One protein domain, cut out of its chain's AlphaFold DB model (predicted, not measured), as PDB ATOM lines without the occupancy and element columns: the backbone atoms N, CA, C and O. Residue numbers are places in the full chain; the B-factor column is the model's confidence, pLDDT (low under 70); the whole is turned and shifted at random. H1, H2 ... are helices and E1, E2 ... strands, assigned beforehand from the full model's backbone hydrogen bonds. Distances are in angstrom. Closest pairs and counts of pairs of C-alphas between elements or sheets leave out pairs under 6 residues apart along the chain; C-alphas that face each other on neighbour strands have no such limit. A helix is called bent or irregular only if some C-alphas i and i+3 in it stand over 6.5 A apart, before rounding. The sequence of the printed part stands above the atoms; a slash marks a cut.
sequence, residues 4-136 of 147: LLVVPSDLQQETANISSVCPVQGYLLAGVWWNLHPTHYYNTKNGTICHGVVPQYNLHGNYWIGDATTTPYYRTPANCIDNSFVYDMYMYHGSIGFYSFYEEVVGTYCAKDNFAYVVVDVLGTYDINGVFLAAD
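What this domain is: This is residues 4 to 136 of the 147 residues of an uncharacterized protein of Phytophthora fragariae (UniProt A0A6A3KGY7). One sheet of eight strands, strongly twisted, folds back on itself into a half-closed trough: the short hairpin E1 E2 is turned over part of the broad leaf E7 E6 E5 E4 E3, with E8 as the hinge. The three short helices only graze this sheet, H2 near one end of the long strands and H3 near the other. The printed part has 133 residues, with named elements in the order H1 E1 E2 E3 E4 E5 H2 E6 E7 E8 H3. The sheet runs E2 E1 E8 E7 E6 E5 E4 E3 and is mixed; the class is mostly strand. The whole is compact, with a radius of gyration of the C-alphas of 14.2 A and spans of 40 by 32 by 21 A.

Where its parts are: Start at C-alpha 26, (-23.844, 11.122, 27.636), where E1, residues 26 to 29, begins; E2 is residues 32 to 35. E3, residues 37 to 44, covers 20.3 A, and E4, residues 47 to 54, 22.4 A. E5, residues 59 to 69, covers 27.5 A and bends by 52 degrees at residue 66. E6, residues 84 to 93, covers 26.7 A; E7, residues 101 to 110, 26.5 A. E8, residues 115 to 125, runs 26.2 A to C-alpha 125 at (-30.828, 28.373, 41.161), bending by 68 degrees at residue 121. H1 is residues 18 to 21, H2 residues 78 to 83, and H3 residues 130 to 134, ending at C-alpha 134, (-25.955, 28.923, 24.742). H2 is irregular: C-alphas 79 and 82 are 7.8 A apart.

How they stand to each other: Look first at the hinge, where E1 and E8 are parallel neighbours, with N 28 and O 116 at 2.9 A. E2 and E1 form an antiparallel hairpin, with N 34 and O 27 at 2.9 A. E6 E7 E8 and E3 E4 E5 are meanders, each strand the antiparallel neighbour of the one before; find N 105 and O 89 at 2.8 A between E7 and E6, and N 50 and O 63 at 2.9 A between E5 and E4. E6 and E5 are antiparallel, with N 64 and O 88 at 2.9 A. The edge strands E2 and E3 meet only through their link. H1 grazes the sheet with residues 18 to 21, H2 with 79 to 83, H3 with 133 to 134; their closest strand C-alphas include His 40 to Ile 18, 6.7 A, Cys 110 to Asn 83, 5.6 A, and His 60 to Ala 134, 6.5 A. In H3 the O i to N i+4 pair is within hydrogen-bond range; H2 has 0 of 2, but 2 of 3 O i to N i+3 pairs; H1 is too short for an i+4 pair.

The domain as a whole: The C-alphas farthest apart, Asp 82 and Phe 98, are 42.9 A from each other. The printed part has no cut and no long link. Residues 4 to 17 hold no named element. Mean pLDDT of the printed part is 91.4; residues 95 to 99, between E6 and E7, are under 70.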
ATOM      1  N   LEU A   4     -12.020  25.507  37.241       89.00
ATOM      2  CA  LEU A   4     -11.622  24.742  36.065       89.00
ATOM      3  C   LEU A   4     -12.660  24.741  34.936       89.00
ATOM      4  O   LEU A   4     -12.273  24.588  33.788       89.00
ATOM      5  N   LEU A   5     -13.949  24.912  35.241       91.88
ATOM      6  CA  LEU A   5     -15.025  24.867  34.242       91.88
ATOM      7  C   LEU A   5     -15.395  26.248  33.684       91.88
ATOM      8  O   LEU A   5     -16.206  26.352  32.762       91.88
ATOM      9  N   VAL A   6     -14.809  27.311  34.242       92.50
ATOM     10  CA  VAL A   6     -15.047  28.687  33.809       92.50
ATOM     11  C   VAL A   6     -14.122  29.017  32.644       92.50
ATOM     12  O   VAL A   6     -12.900  28.940  32.763       92.50
ATOM     13  N   VAL A   7     -14.707  29.432  31.523       93.12
ATOM     14  CA  VAL A   7     -13.972  29.820  30.316       93.12
ATOM     15  C   VAL A   7     -13.704  31.334  30.345       93.12
ATOM     16  O   VAL A   7     -14.651  32.121  30.439       93.12
ATOM     17  N   PRO A   8     -12.433  31.776  30.261       91.19
ATOM     18  CA  PRO A   8     -12.090  33.188  30.099       91.19
ATOM     19  C   PRO A   8     -12.734  33.817  28.855       91.19
ATOM     20  O   PRO A   8     -12.797  33.201  27.794       91.19
ATOM     21  N   SER A   9     -13.182  35.069  28.971       88.19
ATOM     22  CA  SER A   9     -13.953  35.761  27.926       88.19
ATOM     23  C   SER A   9     -13.172  36.086  26.646       88.19
ATOM     24  O   SER A   9     -13.771  36.490  25.655       88.19
ATOM     25  N   ASP A  10     -11.844  35.991  26.675       91.38
ATOM     26  CA  ASP A  10     -10.945  36.262  25.550       91.38
ATOM     27  C   ASP A  10     -10.657  35.026  24.681       91.38
ATOM     28  O   ASP A  10     -10.067  35.159  23.606       91.38
ATOM     29  N   LEU A  11     -11.080  33.833  25.113       93.94
ATOM     30  CA  LEU A  11     -10.876  32.602  24.353       93.94
ATOM     31  C   LEU A  11     -11.893  32.455  23.221       93.94
ATOM     32  O   LEU A  11     -13.081  32.742  23.371       93.94
ATOM     33  N   GLN A  12     -11.418  31.965  22.078       93.81
ATOM     34  CA  GLN A  12     -12.269  31.674  20.931       93.81
ATOM     35  C   GLN A  12     -12.875  30.277  21.031       93.81
ATOM     36  O   GLN A  12     -12.245  29.341  21.521       93.81
ATOM     37  N   GLN A  13     -14.102  30.157  20.530       94.94
ATOM     38  CA  GLN A  13     -14.777  28.877  20.366       94.94
ATOM     39  C   GLN A  13     -14.144  28.085  19.228       94.94
ATOM     40  O   GLN A  13     -13.954  28.604  18.126       94.94
ATOM     41  N   GLU A  14     -13.897  26.806  19.475       97.19
ATOM     42  CA  GLU A  14     -13.391  25.863  18.488       97.19
ATOM     43  C   GLU A  14     -14.391  24.724  18.265       97.19
ATOM     44  O   GLU A  14     -15.082  24.272  19.179       97.19
ATOM     45  N   THR A  15     -14.490  24.254  17.022       97.50
ATOM     46  CA  THR A  15     -15.429  23.189  16.615       97.50
ATOM     47  C   THR A  15     -14.752  22.065  15.830       97.50
ATOM     48  O   THR A  15     -15.375  21.051  15.508       97.50
ATOM     49  N   ALA A  16     -13.463  22.213  15.521       97.81
ATOM     50  CA  ALA A  16     -12.719  21.251  14.722       97.81
ATOM     51  C   ALA A  16     -12.539  19.926  15.475       97.81
ATOM     52  O   ALA A  16     -12.101  19.919  16.624       97.81
ATOM     53  N   ASN A  17     -12.832  18.805  14.805       97.00
ATOM     54  CA  ASN A  17     -12.685  17.444  15.341       97.00
ATOM     55  C   ASN A  17     -13.383  17.232  16.693       97.00
ATOM     56  O   ASN A  17     -12.880  16.509  17.555       97.00
ATOM     57  N   ILE A  18     -14.551  17.854  16.876       96.31
ATOM     58  CA  ILE A  18     -15.228  17.902  18.171       96.31
ATOM     59  C   ILE A  18     -15.447  16.524  18.799       96.31
ATOM     60  O   ILE A  18     -15.199  16.363  19.982       96.31
ATOM     61  N   SER A  19     -15.811  15.503  18.022       94.69
ATOM     62  CA  SER A  19     -16.046  14.154  18.557       94.69
ATOM     63  C   SER A  19     -14.774  13.455  19.046       94.69
ATOM     64  O   SER A  19     -14.864  12.468  19.765       94.69
ATOM     65  N   SER A  20     -13.595  13.925  18.636       95.81
ATOM     66  CA  SER A  20     -12.307  13.416  19.116       95.81
ATOM     67  C   SER A  20     -11.805  14.199  20.325       95.81
ATOM     68  O   SER A  20     -11.225  13.612  21.229       95.81
ATOM     69  N   VAL A  21     -12.032  15.515  20.339       97.06
ATOM     70  CA  VAL A  21     -11.599  16.421  21.418       97.06
ATOM     71  C   VAL A  21     -12.526  16.333  22.633       97.06
ATOM     72  O   VAL A  21     -12.079  16.317  23.773       97.06
ATOM     73  N   CYS A  22     -13.824  16.233  22.374       97.94
ATOM     74  CA  CYS A  22     -14.913  16.208  23.336       97.94
ATOM     75  C   CYS A  22     -15.702  14.907  23.130       97.94
ATOM     76  O   CYS A  22     -16.741  14.915  22.468       97.94
ATOM     77  N   PRO A  23     -15.192  13.759  23.606       97.50
ATOM     78  CA  PRO A  23     -15.714  12.454  23.204       97.50
ATOM     79  C   PRO A  23     -17.002  12.045  23.928       97.50
ATOM     80  O   PRO A  23     -17.622  11.061  23.536       97.50
ATOM     81  N   VAL A  24     -17.413  12.770  24.971       97.94
ATOM     82  CA  VAL A  24     -18.533  12.399  25.848       97.94
ATOM     83  C   VAL A  24     -19.849  12.421  25.077       97.94
ATOM     84  O   VAL A  24     -20.232  13.446  24.515       97.94
ATOM     85  N   GLN A  25     -20.553  11.289  25.086       97.50
ATOM     86  CA  GLN A  25     -21.833  11.101  24.385       97.50
ATOM     87  C   GLN A  25     -23.040  11.158  25.327       97.50
ATOM     88  O   GLN A  25     -24.188  11.266  24.898       97.50
ATOM     89  N   GLY A  26     -22.799  11.076  26.631       97.00
ATOM     90  CA  GLY A  26     -23.844  11.122  27.636       97.00
ATOM     91  C   GLY A  26     -23.322  10.812  29.022       97.00
ATOM     92  O   GLY A  26     -22.139  10.524  29.215       97.00
ATOM     93  N   TYR A  27     -24.227  10.850  29.990       96.38
ATOM     94  CA  TYR A  27     -23.896  10.525  31.366       96.38
ATOM     95  C   TYR A  27     -25.047   9.857  32.118       96.38
ATOM     96  O   TYR A  27     -26.226  10.053  31.807       96.38
ATOM     97  N   LEU A  28     -24.689   9.044  33.112       95.75
ATOM     98  CA  LEU A  28     -25.615   8.453  34.068       95.75
ATOM     99  C   LEU A  28     -25.627   9.304  35.337       95.75
ATOM    100  O   LEU A  28     -24.632   9.340  36.062       95.75
ATOM    101  N   LEU A  29     -26.775   9.913  35.633       93.25
ATOM    102  CA  LEU A  29     -27.009  10.695  36.845       93.25
ATOM    103  C   LEU A  29     -28.296  10.221  37.518       93.25
ATOM    104  O   LEU A  29     -29.338  10.117  36.874       93.25
ATOM    105  N   ALA A  30     -28.227   9.900  38.813       89.75
ATOM    106  CA  ALA A  30     -29.373   9.448  39.614       89.75
ATOM    107  C   ALA A  30     -30.173   8.272  38.995       89.75
ATOM    108  O   ALA A  30     -31.373   8.131  39.207       89.75
ATOM    109  N   GLY A  31     -29.504   7.402  38.227       90.50
ATOM    110  CA  GLY A  31     -30.145   6.271  37.542       90.50
ATOM    111  C   GLY A  31     -30.844   6.623  36.225       90.50
ATOM    112  O   GLY A  31     -31.437   5.737  35.615       90.50
ATOM    113  N   VAL A  32     -30.746   7.873  35.773       91.62
ATOM    114  CA  VAL A  32     -31.285   8.366  34.504       91.62
ATOM    115  C   VAL A  32     -30.142   8.580  33.516       91.62
ATOM    116  O   VAL A  32     -29.075   9.067  33.888       91.62
ATOM    117  N   TRP A  33     -30.372   8.208  32.258       93.44
ATOM    118  CA  TRP A  33     -29.448   8.461  31.156       93.44
ATOM    119  C   TRP A  33     -29.732   9.810  30.497       93.44
ATOM    120  O   TRP A  33     -30.869  10.102  30.119       93.44
ATOM    121  N   TRP A  34     -28.677  10.601  30.325       94.50
ATOM    122  CA  TRP A  34     -28.702  11.934  29.730       94.50
ATOM    123  C   TRP A  34     -27.838  11.914  28.468       94.50
ATOM    124  O   TRP A  34     -26.663  11.560  28.547       94.50
ATOM    125  N   ASN A  35     -28.404  12.257  27.304       96.38
ATOM    126  CA  ASN A  35     -27.643  12.250  26.046       96.38
ATOM    127  C   ASN A  35     -26.976  13.609  25.864       96.38
ATOM    128  O   ASN A  35     -27.649  14.616  25.657       96.38
ATOM    129  N   LEU A  36     -25.653  13.630  25.949       96.88
ATOM    130  CA  LEU A  36     -24.875  14.852  25.859       96.88
ATOM    131  C   LEU A  36     -24.340  15.000  24.438       96.88
ATOM    132  O   LEU A  36     -23.740  14.085  23.878       96.88
ATOM    133  N   HIS A  37     -24.529  16.184  23.870       96.81
ATOM    134  CA  HIS A  37     -23.999  16.549  22.567       96.81
ATOM    135  C   HIS A  37     -23.025  17.717  22.720       96.81
ATOM    136  O   HIS A  37     -23.454  18.840  22.995       96.81
ATOM    137  N   PRO A  38     -21.716  17.484  22.549       96.88
ATOM    138  CA  PRO A  38     -20.733  18.558  22.525       96.88
ATOM    139  C   PRO A  38     -20.979  19.456  21.308       96.88
ATOM    140  O   PRO A  38     -21.193  18.950  20.206       96.88
ATOM    141  N   THR A  39     -20.955  20.778  21.492       96.31
ATOM    142  CA  THR A  39     -21.197  21.745  20.401       96.31
ATOM    143  C   THR A  39     -19.957  22.545  20.021       96.31
ATOM    144  O   THR A  39     -19.760  22.841  18.845       96.31
ATOM    145  N   HIS A  40     -19.107  22.855  20.996       96.56
ATOM    146  CA  HIS A  40     -17.825  23.523  20.810       96.56
ATOM    147  C   HIS A  40     -16.913  23.261  22.014       96.56
ATOM    148  O   HIS A  40     -17.331  22.659  23.006       96.56
ATOM    149  N   TYR A  41     -15.668  23.713  21.933       97.38
ATOM    150  CA  TYR A  41     -14.716  23.675  23.036       97.38
ATOM    151  C   TYR A  41     -13.832  24.913  23.072       97.38
ATOM    152  O   TYR A  41     -13.806  25.715  22.138       97.38
ATOM    153  N   TYR A  42     -13.101  25.036  24.172       96.81
ATOM    154  CA  TYR A  42     -12.137  26.088  24.430       96.81
ATOM    155  C   TYR A  42     -10.841  25.464  24.927       96.81
ATOM    156  O   TYR A  42     -10.842  24.634  25.839       96.81
ATOM    157  N   ASN A  43      -9.722  25.898  24.362       95.38
ATOM    158  CA  ASN A  43      -8.406  25.529  24.860       95.38
ATOM    159  C   ASN A  43      -7.980  26.498  25.964       95.38
ATOM    160  O   ASN A  43      -7.712  27.671  25.711       95.38
ATOM    161  N   THR A  44      -7.918  26.008  27.202       91.94
ATOM    162  CA  THR A  44      -7.492  26.797  28.363       91.94
ATOM    163  C   THR A  44      -6.110  26.367  28.848       91.94
ATOM    164  O   THR A  44      -5.570  25.340  28.439       91.94
ATOM    165  N   LYS A  45      -5.536  27.127  29.789       88.75
ATOM    166  CA  LYS A  45      -4.271  26.753  30.443       88.75
ATOM    167  C   LYS A  45      -4.360  25.442  31.235       88.75
ATOM    168  O   LYS A  45      -3.333  24.808  31.438       88.75
ATOM    169  N   ASN A  46      -5.562  25.051  31.664       85.25
ATOM    170  CA  ASN A  46      -5.804  23.859  32.480       85.25
ATOM    171  C   ASN A  46      -6.335  22.675  31.648       85.25
ATOM    172  O   ASN A  46      -6.807  21.685  32.203       85.25
ATOM    173  N   GLY A  47      -6.279  22.782  30.317       92.12
ATOM    174  CA  GLY A  47      -6.783  21.779  29.386       92.12
ATOM    175  C   GLY A  47      -8.005  22.250  28.607       92.12
ATOM    176  O   GLY A  47      -8.367  23.433  28.610       92.12
ATOM    177  N   THR A  48      -8.621  21.312  27.900       96.00
ATOM    178  CA  THR A  48      -9.762  21.590  27.034       96.00
ATOM    179  C   THR A  48     -11.061  21.563  27.828       96.00
ATOM    180  O   THR A  48     -11.368  20.578  28.497       96.00
ATOM    181  N   ILE A  49     -11.831  22.645  27.736       97.00
ATOM    182  CA  ILE A  49     -13.184  22.731  28.286       97.00
ATOM    183  C   ILE A  49     -14.162  22.561  27.132       97.00
ATOM    184  O   ILE A  49     -14.130  23.326  26.169       97.00
ATOM    185  N   CYS A  50     -15.036  21.574  27.233       97.19
ATOM    186  CA  CYS A  50     -16.043  21.284  26.228       97.19
ATOM    187  C   CYS A  50     -17.387  21.857  26.663       97.19
ATOM    188  O   CYS A  50     -17.792  21.674  27.808       97.19
ATOM    189  N   HIS A  51     -18.107  22.493  25.744       96.31
ATOM    190  CA  HIS A  51     -19.489  22.888  25.968       96.31
ATOM    191  C   HIS A  51     -20.423  21.810  25.419       96.31
ATOM    192  O   HIS A  51     -20.369  21.457  24.235       96.31
ATOM    193  N   GLY A  52     -21.282  21.283  26.283       95.38
ATOM    194  CA  GLY A  52     -22.257  20.250  25.971       95.38
ATOM    195  C   GLY A  52     -23.683  20.757  26.100       95.38
ATOM    196  O   GLY A  52     -23.980  21.624  26.919       95.38
ATOM    197  N   VAL A  53     -24.572  20.172  25.304       94.81
ATOM    198  CA  VAL A  53     -26.017  20.342  25.453       94.81
ATOM    199  C   VAL A  53     -26.674  19.002  25.743       94.81
ATOM    200  O   VAL A  53     -26.244  17.978  25.209       94.81
ATOM    201  N   VAL A  54     -27.735  18.997  26.548       93.88
ATOM    202  CA  VAL A  54     -28.636  17.843  26.691       93.88
ATOM    203  C   VAL A  54     -30.007  18.261  26.170       93.88
ATOM    204  O   VAL A  54     -30.820  18.805  26.927       93.88
ATOM    205  N   PRO A  55     -30.286  18.049  24.869       89.19
ATOM    206  CA  PRO A  55     -31.494  18.567  24.237       89.19
ATOM    207  C   PRO A  55     -32.782  18.064  24.890       89.19
ATOM    208  O   PRO A  55     -33.761  18.801  24.931       89.19
ATOM    209  N   GLN A  56     -32.786  16.841  25.441       88.25
ATOM    210  CA  GLN A  56     -33.986  16.270  26.076       88.25
ATOM    211  C   GLN A  56     -34.464  17.063  27.293       88.25
ATOM    212  O   GLN A  56     -35.632  16.969  27.657       88.25
ATOM    213  N   TYR A  57     -33.561  17.821  27.910       86.00
ATOM    214  CA  TYR A  57     -33.811  18.538  29.150       86.00
ATOM    215  C   TYR A  57     -33.468  20.026  29.031       86.00
ATOM    216  O   TYR A  57     -33.385  20.712  30.036       86.00
ATOM    217  N   ASN A  58     -33.280  20.551  27.812       86.56
ATOM    218  CA  ASN A  58     -32.933  21.960  27.588       86.56
ATOM    219  C   ASN A  58     -31.746  22.428  28.458       86.56
ATOM    220  O   ASN A  58     -31.784  23.492  29.080       86.56
ATOM    221  N   LEU A  59     -30.719  21.584  28.547       89.50
ATOM    222  CA  LEU A  59     -29.549  21.833  29.375       89.50
ATOM    223  C   LEU A  59     -28.354  22.281  28.541       89.50
ATOM    224  O   LEU A  59     -28.120  21.727  27.465       89.50
ATOM    225  N   HIS A  60     -27.573  23.218  29.073       93.19
ATOM    226  CA  HIS A  60     -26.305  23.668  28.500       93.19
ATOM    227  C   HIS A  60     -25.265  23.867  29.592       93.19
ATOM    228  O   HIS A  60     -25.594  24.288  30.700       93.19
ATOM    229  N   GLY A  61     -23.999  23.631  29.282       93.38
ATOM    230  CA  GLY A  61     -22.939  23.854  30.247       93.38
ATOM    231  C   GLY A  61     -21.611  23.290  29.800       93.38
ATOM    232  O   GLY A  61     -21.476  22.763  28.693       93.38
ATOM    233  N   ASN A  62     -20.625  23.422  30.678       95.75
ATOM    234  CA  ASN A  62     -19.264  23.022  30.385       95.75
ATOM    235  C   ASN A  62     -18.879  21.780  31.171       95.75
ATOM    236  O   ASN A  62     -19.279  21.596  32.322       95.75
ATOM    237  N   TYR A  63     -18.030  20.970  30.558       96.81
ATOM    238  CA  TYR A  63     -17.391  19.844  31.201       96.81
ATOM    239  C   TYR A  63     -15.909  19.781  30.859       96.81
ATOM    240  O   TYR A  63     -15.439  20.325  29.854       96.81
ATOM    241  N   TRP A  64     -15.182  19.086  31.718       97.00
ATOM    242  CA  TRP A  64     -13.760  18.848  31.598       97.00
ATOM    243  C   TRP A  64     -13.456  17.390  31.936       97.00
ATOM    244  O   TRP A  64     -14.096  16.788  32.803       97.00
ATOM    245  N   ILE A  65     -12.482  16.826  31.224       96.69
ATOM    246  CA  ILE A  65     -11.997  15.462  31.425       96.69
ATOM    247  C   ILE A  65     -10.523  15.545  31.814       96.69
ATOM    248  O   ILE A  65      -9.741  16.207  31.131       96.69
ATOM    249  N   GLY A  66     -10.149  14.855  32.888       94.94
ATOM    250  CA  GLY A  66      -8.754  14.727  33.300       94.94
ATOM    251  C   GLY A  66      -7.911  13.920  32.312       94.94
ATOM    252  O   GLY A  66      -8.413  13.064  31.588       94.94
ATOM    253  N   ASP A  67      -6.605  14.171  32.309       93.19
ATOM    254  CA  ASP A  67      -5.621  13.502  31.449       93.19
ATOM    255  C   ASP A  67      -5.068  12.196  32.050       93.19
ATOM    256  O   ASP A  67      -4.555  11.338  31.328       93.19
ATOM    257  N   ALA A  68      -5.198  12.025  33.365       93.94
ATOM    258  CA  ALA A  68      -4.779  10.838  34.093       93.94
ATOM    259  C   ALA A  68      -5.963   9.935  34.460       93.94
ATOM    260  O   ALA A  68      -7.065  10.396  34.781       93.94
ATOM    261  N   THR A  69      -5.710   8.624  34.465       95.62
ATOM    262  CA  THR A  69      -6.688   7.657  34.957       95.62
ATOM    263  C   THR A  69      -6.888   7.801  36.465       95.62
ATOM    264  O   THR A  69      -5.972   8.148  37.213       95.62
ATOM    265  N   THR A  70      -8.106   7.529  36.924       95.81
ATOM    266  CA  THR A  70      -8.504   7.626  38.330       95.81
ATOM    267  C   THR A  70      -9.344   6.423  38.748       95.81
ATOM    268  O   THR A  70      -9.777   5.623  37.919       95.81
ATOM    269  N   THR A  71      -9.589   6.298  40.053       95.12
ATOM    270  CA  THR A  71     -10.512   5.287  40.578       95.12
ATOM    271  C   THR A  71     -11.917   5.556  40.024       95.12
ATOM    272  O   THR A  71     -12.425   6.662  40.224       95.12
ATOM    273  N   PRO A  72     -12.558   4.585  39.347       94.50
ATOM    274  CA  PRO A  72     -13.890   4.773  38.785       94.50
ATOM    275  C   PRO A  72     -14.929   5.105  39.847       94.50
ATOM    276  O   PRO A  72     -14.871   4.613  40.978       94.50
ATOM    277  N   TYR A  73     -15.938   5.868  39.449       92.81
ATOM    278  CA  TYR A  73     -17.099   6.102  40.287       92.81
ATOM    279  C   TYR A  73     -17.878   4.794  40.534       92.81
ATOM    280  O   TYR A  73     -17.878   3.890  39.702       92.81
ATOM    281  N   TYR A  74     -18.591   4.663  41.660       89.50
ATOM    282  CA  TYR A  74     -19.176   3.369  42.075       89.50
ATOM    283  C   TYR A  74     -20.237   2.798  41.112       89.50
ATOM    284  O   TYR A  74     -20.592   1.622  41.200       89.50
ATOM    285  N   ARG A  75     -20.780   3.631  40.213       89.12
ATOM    286  CA  ARG A  75     -21.740   3.241  39.163       89.12
ATOM    287  C   ARG A  75     -21.084   2.968  37.814       89.12
ATOM    288  O   ARG A  75     -21.780   2.532  36.901       89.12
ATOM    289  N   THR A  76     -19.788   3.225  37.683       92.81
ATOM    290  CA  THR A  76     -19.032   2.950  36.469       92.81
ATOM    291  C   THR A  76     -18.949   1.436  36.237       92.81
ATOM    292  O   THR A  76     -18.650   0.686  37.170       92.81
ATOM    293  N   PRO A  77     -19.213   0.950  35.011       92.88
ATOM    294  CA  PRO A  77     -19.098  -0.455  34.662       92.88
ATOM    295  C   PRO A  77     -17.713  -1.028  34.961       92.88
ATOM    296  O   PRO A  77     -16.687  -0.385  34.742       92.88
ATOM    297  N   ALA A  78     -17.668  -2.287  35.397       92.12
ATOM    298  CA  ALA A  78     -16.418  -2.946  35.782       92.12
ATOM    299  C   ALA A  78     -15.378  -3.008  34.645       92.12
ATOM    300  O   ALA A  78     -14.176  -2.987  34.894       92.12
ATOM    301  N   ASN A  79     -15.815  -3.043  33.382       93.19
ATOM    302  CA  ASN A  79     -14.916  -3.040  32.227       93.19
ATOM    303  C   ASN A  79     -14.189  -1.694  32.022       93.19
ATOM    304  O   ASN A  79     -13.223  -1.661  31.259       93.19
ATOM    305  N   CYS A  80     -14.604  -0.618  32.693       94.62
ATOM    306  CA  CYS A  80     -14.016   0.721  32.608       94.62
ATOM    307  C   CYS A  80     -12.949   1.004  33.683       94.62
ATOM    308  O   CYS A  80     -12.446   2.125  33.739       94.62
ATOM    309  N   ILE A  81     -12.577   0.019  34.512       90.19
ATOM    310  CA  ILE A  81     -11.725   0.245  35.692       90.19
ATOM    311  C   ILE A  81     -10.375   0.903  35.382       90.19
ATOM    312  O   ILE A  81      -9.999   1.864  36.042       90.19
ATOM    313  N   ASP A  82      -9.720   0.475  34.302       93.44
ATOM    314  CA  ASP A  82      -8.424   1.018  33.866       93.44
ATOM    315  C   ASP A  82      -8.562   2.146  32.827       93.44
ATOM    316  O   ASP A  82      -7.590   2.541  32.194       93.44
ATOM    317  N   ASN A  83      -9.791   2.574  32.529       96.38
ATOM    318  CA  ASN A  83     -10.108   3.521  31.450       96.38
ATOM    319  C   ASN A  83     -11.059   4.620  31.941       96.38
ATOM    320  O   ASN A  83     -11.867   5.136  31.168       96.38
ATOM    321  N   SER A  84     -10.980   4.924  33.236       97.44
ATOM    322  CA  SER A  84     -11.774   5.951  33.896       97.44
ATOM    323  C   SER A  84     -10.923   7.184  34.165       97.44
ATOM    324  O   SER A  84      -9.831   7.072  34.713       97.44
ATOM    325  N   PHE A  85     -11.434   8.350  33.792       97.31
ATOM    326  CA  PHE A  85     -10.787   9.654  33.933       97.31
ATOM    327  C   PHE A  85     -11.657  10.550  34.802       97.31
ATOM    328  O   PHE A  85     -12.875  10.365  34.836       97.31
ATOM    329  N   VAL A  86     -11.052  11.509  35.504       96.25
ATOM    330  CA  VAL A  86     -11.817  12.505  36.274       96.25
ATOM    331  C   VAL A  86     -12.766  13.239  35.332       96.25
ATOM    332  O   VAL A  86     -12.387  13.570  34.210       96.25
ATOM    333  N   TYR A  87     -13.997  13.457  35.783       96.56
ATOM    334  CA  TYR A  87     -15.007  14.188  35.040       96.56
ATOM    335  C   TYR A  87     -15.678  15.212  35.947       96.56
ATOM    336  O   TYR A  87     -16.304  14.839  36.940       96.56
ATOM    337  N   ASP A  88     -15.572  16.476  35.555       96.00
ATOM    338  CA  ASP A  88     -16.253  17.599  36.188       96.00
ATOM    339  C   ASP A  88     -17.159  18.257  35.159       96.00
ATOM    340  O   ASP A  88     -16.778  18.451  34.003       96.00
ATOM    341  N   MET A  89     -18.363  18.620  35.572       95.31
ATOM    342  CA  MET A  89     -19.321  19.280  34.702       95.31
ATOM    343  C   MET A  89     -20.202  20.203  35.522       95.31
ATOM    344  O   MET A  89     -20.551  19.906  36.661       95.31
ATOM    345  N   TYR A  90     -20.604  21.314  34.925       93.00
ATOM    346  CA  TYR A  90     -21.788  22.016  35.375       93.00
ATOM    347  C   TYR A  90     -22.782  22.073  34.232       93.00
ATOM    348  O   TYR A  90     -22.406  22.091  33.059       93.00
ATOM    349  N   MET A  91     -24.054  22.138  34.583       90.50
ATOM    350  CA  MET A  91     -25.117  22.236  33.611       90.50
ATOM    351  C   MET A  91     -26.188  23.198  34.116       90.50
ATOM    352  O   MET A  91     -26.643  23.087  35.251       90.50
ATOM    353  N   TYR A  92     -26.573  24.160  33.283       88.94
ATOM    354  CA  TYR A  92     -27.715  25.037  33.508       88.94
ATOM    355  C   TYR A  92     -28.933  24.474  32.811       88.94
ATOM    356  O   TYR A  92     -28.906  24.191  31.610       88.94
ATOM    357  N   HIS A  93     -30.020  24.387  33.564       84.19
ATOM    358  CA  HIS A  93     -31.331  24.108  33.029       84.19
ATOM    359  C   HIS A  93     -31.946  25.391  32.496       84.19
ATOM    360  O   HIS A  93     -32.300  26.286  33.265       84.19
ATOM    361  N   GLY A  94     -32.100  25.471  31.172       70.19
ATOM    362  CA  GLY A  94     -32.886  26.531  30.563       70.19
ATOM    363  C   GLY A  94     -34.308  26.465  31.105       70.19
ATOM    364  O   GLY A  94     -34.891  25.379  31.183       70.19
ATOM    365  N   SER A  95     -34.839  27.609  31.525       67.19
ATOM    366  CA  SER A  95     -36.045  27.688  32.353       67.19
ATOM    367  C   SER A  95     -37.222  26.924  31.724       67.19
ATOM    368  O   SER A  95     -37.631  27.225  30.599       67.19
ATOM    369  N   ILE A  96     -37.784  25.944  32.447       61.22
ATOM    370  CA  ILE A  96     -39.081  25.325  32.120       61.22
ATOM    371  C   ILE A  96     -40.116  25.921  33.078       61.22
ATOM    372  O   ILE A  96     -40.220  25.530  34.241       61.22
ATOM    373  N   GLY A  97     -40.882  26.903  32.603       63.41
ATOM    374  CA  GLY A  97     -41.764  27.690  33.469       63.41
ATOM    375  C   GLY A  97     -40.961  28.639  34.365       63.41
ATOM    376  O   GLY A  97     -40.175  29.425  33.848       63.41
ATOM    377  N   PHE A  98     -41.159  28.568  35.687       55.69
ATOM    378  CA  PHE A  98     -40.474  29.416  36.682       55.69
ATOM    379  C   PHE A  98     -39.198  28.788  37.264       55.69
ATOM    380  O   PHE A  98     -38.529  29.416  38.077       55.69
ATOM    381  N   TYR A  99     -38.864  27.552  36.886       61.75
ATOM    382  CA  TYR A  99     -37.747  26.824  37.482       61.75
ATOM    383  C   TYR A  99     -36.530  26.854  36.566       61.75
ATOM    384  O   TYR A  99     -36.564  26.339  35.447       61.75
ATOM    385  N   SER A 100     -35.452  27.428  37.082       73.88
ATOM    386  CA  SER A 100     -34.122  27.401  36.492       73.88
ATOM    387  C   SER A 100     -33.122  27.051  37.586       73.88
ATOM    388  O   SER A 100     -32.980  27.736  38.604       73.88
ATOM    389  N   PHE A 101     -32.462  25.915  37.403       80.25
ATOM    390  CA  PHE A 101     -31.450  25.427  38.324       80.25
ATOM    391  C   PHE A 101     -30.179  25.104  37.568       80.25
ATOM    392  O   PHE A 101     -30.183  24.904  36.353       80.25
ATOM    393  N   TYR A 102     -29.088  25.075  38.308       86.19
ATOM    394  CA  TYR A 102     -27.829  24.576  37.815       86.19
ATOM    395  C   TYR A 102     -27.353  23.459  38.722       86.19
ATOM    396  O   TYR A 102     -27.547  23.497  39.940       86.19
ATOM    397  N   GLU A 103     -26.732  22.472  38.107       88.62
ATOM    398  CA  GLU A 103     -26.095  21.360  38.784       88.62
ATOM    399  C   GLU A 103     -24.598  21.420  38.516       88.62
ATOM    400  O   GLU A 103     -24.169  21.652  37.388       88.62
ATOM    401  N   GLU A 104     -23.802  21.237  39.561       91.12
ATOM    402  CA  GLU A 104     -22.406  20.836  39.436       91.12
ATOM    403  C   GLU A 104     -22.367  19.346  39.721       91.12
ATOM    404  O   GLU A 104     -22.872  18.881  40.747       91.12
ATOM    405  N   VAL A 105     -21.805  18.595  38.785       92.81
ATOM    406  CA  VAL A 105     -21.688  17.151  38.879       92.81
ATOM    407  C   VAL A 105     -20.228  16.751  38.784       92.81
ATOM    408  O   VAL A 105     -19.447  17.314  38.013       92.81
ATOM    409  N   VAL A 106     -19.887  15.738  39.565       95.50
ATOM    410  CA  VAL A 106     -18.552  15.150  39.618       95.50
ATOM    411  C   VAL A 106     -18.662  13.653  39.390       95.50
ATOM    412  O   VAL A 106     -19.685  13.026  39.692       95.50
ATOM    413  N   GLY A 107     -17.608  13.051  38.860       95.94
ATOM    414  CA  GLY A 107     -17.558  11.612  38.674       95.94
ATOM    415  C   GLY A 107     -16.413  11.185  37.782       95.94
ATOM    416  O   GLY A 107     -15.319  11.747  37.828       95.94
ATOM    417  N   THR A 108     -16.671  10.159  36.974       97.25
ATOM    418  CA  THR A 108     -15.658   9.621  36.066       97.25
ATOM    419  C   THR A 108     -16.195   9.368  34.670       97.25
ATOM    420  O   THR A 108     -17.262   8.777  34.508       97.25
ATOM    421  N   TYR A 109     -15.410   9.751  33.672       97.81
ATOM    422  CA  TYR A 109     -15.620   9.447  32.264       97.81
ATOM    423  C   TYR A 109     -14.969   8.112  31.901       97.81
ATOM    424  O   TYR A 109     -13.799   7.908  32.219       97.81
ATOM    425  N   CYS A 110     -15.689   7.225  31.210       97.56
ATOM    426  CA  CYS A 110     -15.125   5.994  30.671       97.56
ATOM    427  C   CYS A 110     -14.800   6.120  29.177       97.56
ATOM    428  O   CYS A 110     -15.678   6.262  28.330       97.56
ATOM    429  N   ALA A 111     -13.524   5.948  28.826       96.81
ATOM    430  CA  ALA A 111     -13.069   6.032  27.436       96.81
ATOM    431  C   ALA A 111     -13.456   4.823  26.558       96.81
ATOM    432  O   ALA A 111     -13.270   4.863  25.345       96.81
ATOM    433  N   LYS A 112     -13.962   3.727  27.144       96.44
ATOM    434  CA  LYS A 112     -14.388   2.537  26.382       96.44
ATOM    435  C   LYS A 112     -15.797   2.654  25.817       96.44
ATOM    436  O   LYS A 112     -16.070   2.062  24.779       96.44
ATOM    437  N   ASP A 113     -16.684   3.345  26.523       95.75
ATOM    438  CA  ASP A 113     -18.085   3.510  26.131       95.75
ATOM    439  C   ASP A 113     -18.446   4.968  25.813       95.75
ATOM    440  O   ASP A 113     -19.507   5.212  25.248       95.75
ATOM    441  N   ASN A 114     -17.543   5.913  26.091       97.31
ATOM    442  CA  ASN A 114     -17.719   7.351  25.921       97.31
ATOM    443  C   ASN A 114     -18.826   7.963  26.804       97.31
ATOM    444  O   ASN A 114     -19.362   9.028  26.478       97.31
ATOM    445  N   PHE A 115     -19.151   7.331  27.937       97.31
ATOM    446  CA  PHE A 115     -20.115   7.841  28.911       97.31
ATOM    447  C   PHE A 115     -19.443   8.295  30.207       97.31
ATOM    448  O   PHE A 115     -18.443   7.730  30.656       97.31
ATOM    449  N   ALA A 116     -20.025   9.311  30.844       97.50
ATOM    450  CA  ALA A 116     -19.666   9.698  32.202       97.50
ATOM    451  C   ALA A 116     -20.627   9.102  33.242       97.50
ATOM    452  O   ALA A 116     -21.824   8.932  33.015       97.50
ATOM    453  N   TYR A 117     -20.095   8.785  34.414       97.00
ATOM    454  CA  TYR A 117     -20.825   8.220  35.544       97.00
ATOM    455  C   TYR A 117     -20.655   9.168  36.718       97.00
ATOM    456  O   TYR A 117     -19.545   9.308  37.236       97.00
ATOM    457  N   VAL A 118     -21.734   9.859  37.080       96.12
ATOM    458  CA  VAL A 118     -21.651  11.094  37.866       96.12
ATOM    459  C   VAL A 118     -22.674  11.144  38.996       96.12
ATOM    460  O   VAL A 118     -23.669  10.411  39.009       96.12
ATOM    461  N   VAL A 119     -22.434  12.052  39.937       94.75
ATOM    462  CA  VAL A 119     -23.388  12.494  40.959       94.75
ATOM    463  C   VAL A 119     -23.425  14.006  41.048       94.75
ATOM    464  O   VAL A 119     -22.457  14.671  40.692       94.75
ATOM    465  N   VAL A 120     -24.538  14.533  41.558       92.81
ATOM    466  CA  VAL A 120     -24.645  15.948  41.914       92.81
ATOM    467  C   VAL A 120     -23.771  16.221  43.134       92.81
ATOM    468  O   VAL A 120     -23.934  15.566  44.163       92.81
ATOM    469  N   ASP A 121     -22.878  17.196  43.004       91.44
ATOM    470  CA  ASP A 121     -22.083  17.753  44.099       91.44
ATOM    471  C   ASP A 121     -22.738  19.027  44.651       91.44
ATOM    472  O   ASP A 121     -22.934  19.173  45.857       91.44
ATOM    473  N   VAL A 122     -23.180  19.923  43.758       87.50
ATOM    474  CA  VAL A 122     -23.861  21.174  44.123       87.50
ATOM    475  C   VAL A 122     -25.112  21.362  43.276       87.50
ATOM    476  O   VAL A 122     -25.118  21.094  42.079       87.50
ATOM    477  N   LEU A 123     -26.168  21.877  43.903       84.75
ATOM    478  CA  LEU A 123     -27.386  22.321  43.237       84.75
ATOM    479  C   LEU A 123     -27.664  23.772  43.635       84.75
ATOM    480  O   LEU A 123     -27.625  24.109  44.820       84.75
ATOM    481  N   GLY A 124     -27.964  24.623  42.659       83.94
ATOM    482  CA  GLY A 124     -28.351  26.011  42.898       83.94
ATOM    483  C   GLY A 124     -29.386  26.505  41.894       83.94
ATOM    484  O   GLY A 124     -29.779  25.779  40.986       83.94
ATOM    485  N   THR A 125     -29.845  27.744  42.055       82.62
ATOM    486  CA  THR A 125     -30.828  28.373  41.161       82.62
ATOM    487  C   THR A 125     -30.177  29.504  40.383       82.62
ATOM    488  O   THR A 125     -29.433  30.298  40.949       82.62
ATOM    489  N   TYR A 126     -30.433  29.600  39.083       83.94
ATOM    490  CA  TYR A 126     -29.967  30.727  38.277       83.94
ATOM    491  C   TYR A 126     -30.749  30.798  36.973       83.94
ATOM    492  O   TYR A 126     -30.733  29.850  36.191       83.94
ATOM    493  N   ASP A 127     -31.404  31.934  36.742       83.62
ATOM    494  CA  ASP A 127     -32.284  32.108  35.596       83.62
ATOM    495  C   ASP A 127     -31.528  32.601  34.367       83.62
ATOM    496  O   ASP A 127     -30.992  33.711  34.343       83.62
ATOM    497  N   ILE A 128     -31.467  31.744  33.347       82.88
ATOM    498  CA  ILE A 128     -30.800  32.014  32.077       82.88
ATOM    499  C   ILE A 128     -31.440  31.182  30.960       82.88
ATOM    500  O   ILE A 128     -31.804  30.022  31.148       82.88
ATOM    501  N   ASN A 129     -31.603  31.778  29.776       83.00
ATOM    502  CA  ASN A 129     -32.255  31.115  28.648       83.00
ATOM    503  C   ASN A 129     -31.778  31.668  27.292       83.00
ATOM    504  O   ASN A 129     -31.112  32.707  27.214       83.00
ATOM    505  N   GLY A 130     -32.142  30.974  26.213       83.56
ATOM    506  CA  GLY A 130     -31.893  31.380  24.834       83.56
ATOM    507  C   GLY A 130     -30.408  31.561  24.520       83.56
ATOM    508  O   GLY A 130     -29.570  30.744  24.895       83.56
ATOM    509  N   VAL A 131     -30.078  32.653  23.827       85.62
ATOM    510  CA  VAL A 131     -28.701  32.935  23.389       85.62
ATOM    511  C   VAL A 131     -27.728  33.107  24.557       85.62
ATOM    512  O   VAL A 131     -26.565  32.743  24.429       85.62
ATOM    513  N   PHE A 132     -28.194  33.609  25.704       86.25
ATOM    514  CA  PHE A 132     -27.344  33.777  26.881       86.25
ATOM    515  C   PHE A 132     -26.950  32.428  27.479       86.25
ATOM    516  O   PHE A 132     -25.795  32.247  27.836       86.25
ATOM    517  N   LEU A 133     -27.888  31.476  27.529       86.75
ATOM    518  CA  LEU A 133     -27.621  30.111  27.986       86.75
ATOM    519  C   LEU A 133     -26.635  29.401  27.051       86.75
ATOM    520  O   LEU A 133     -25.676  28.789  27.510       86.75
ATOM    521  N   ALA A 134     -26.838  29.527  25.739       85.69
ATOM    522  CA  ALA A 134     -25.955  28.923  24.742       85.69
ATOM    523  C   ALA A 134     -24.535  29.518  24.737       85.69
ATOM    524  O   ALA A 134     -23.591  28.844  24.337       85.69
ATOM    525  N   ALA A 135     -24.391  30.774  25.166       87.06
ATOM    526  CA  ALA A 135     -23.114  31.472  25.278       87.06
ATOM    527  C   ALA A 135     -22.540  31.455  26.706       87.06
ATOM    528  O   ALA A 135     -21.575  32.171  26.975       87.06
ATOM    529  N   ASP A 136     -23.129  30.690  27.631       88.38
ATOM    530  CA  ASP A 136     -22.676  30.672  29.017       88.38
ATOM    531  C   ASP A 136     -21.300  30.010  29.149       88.38
ATOM    532  O   ASP A 136     -21.109  28.836  28.831       88.38
TER     533      ASP A 136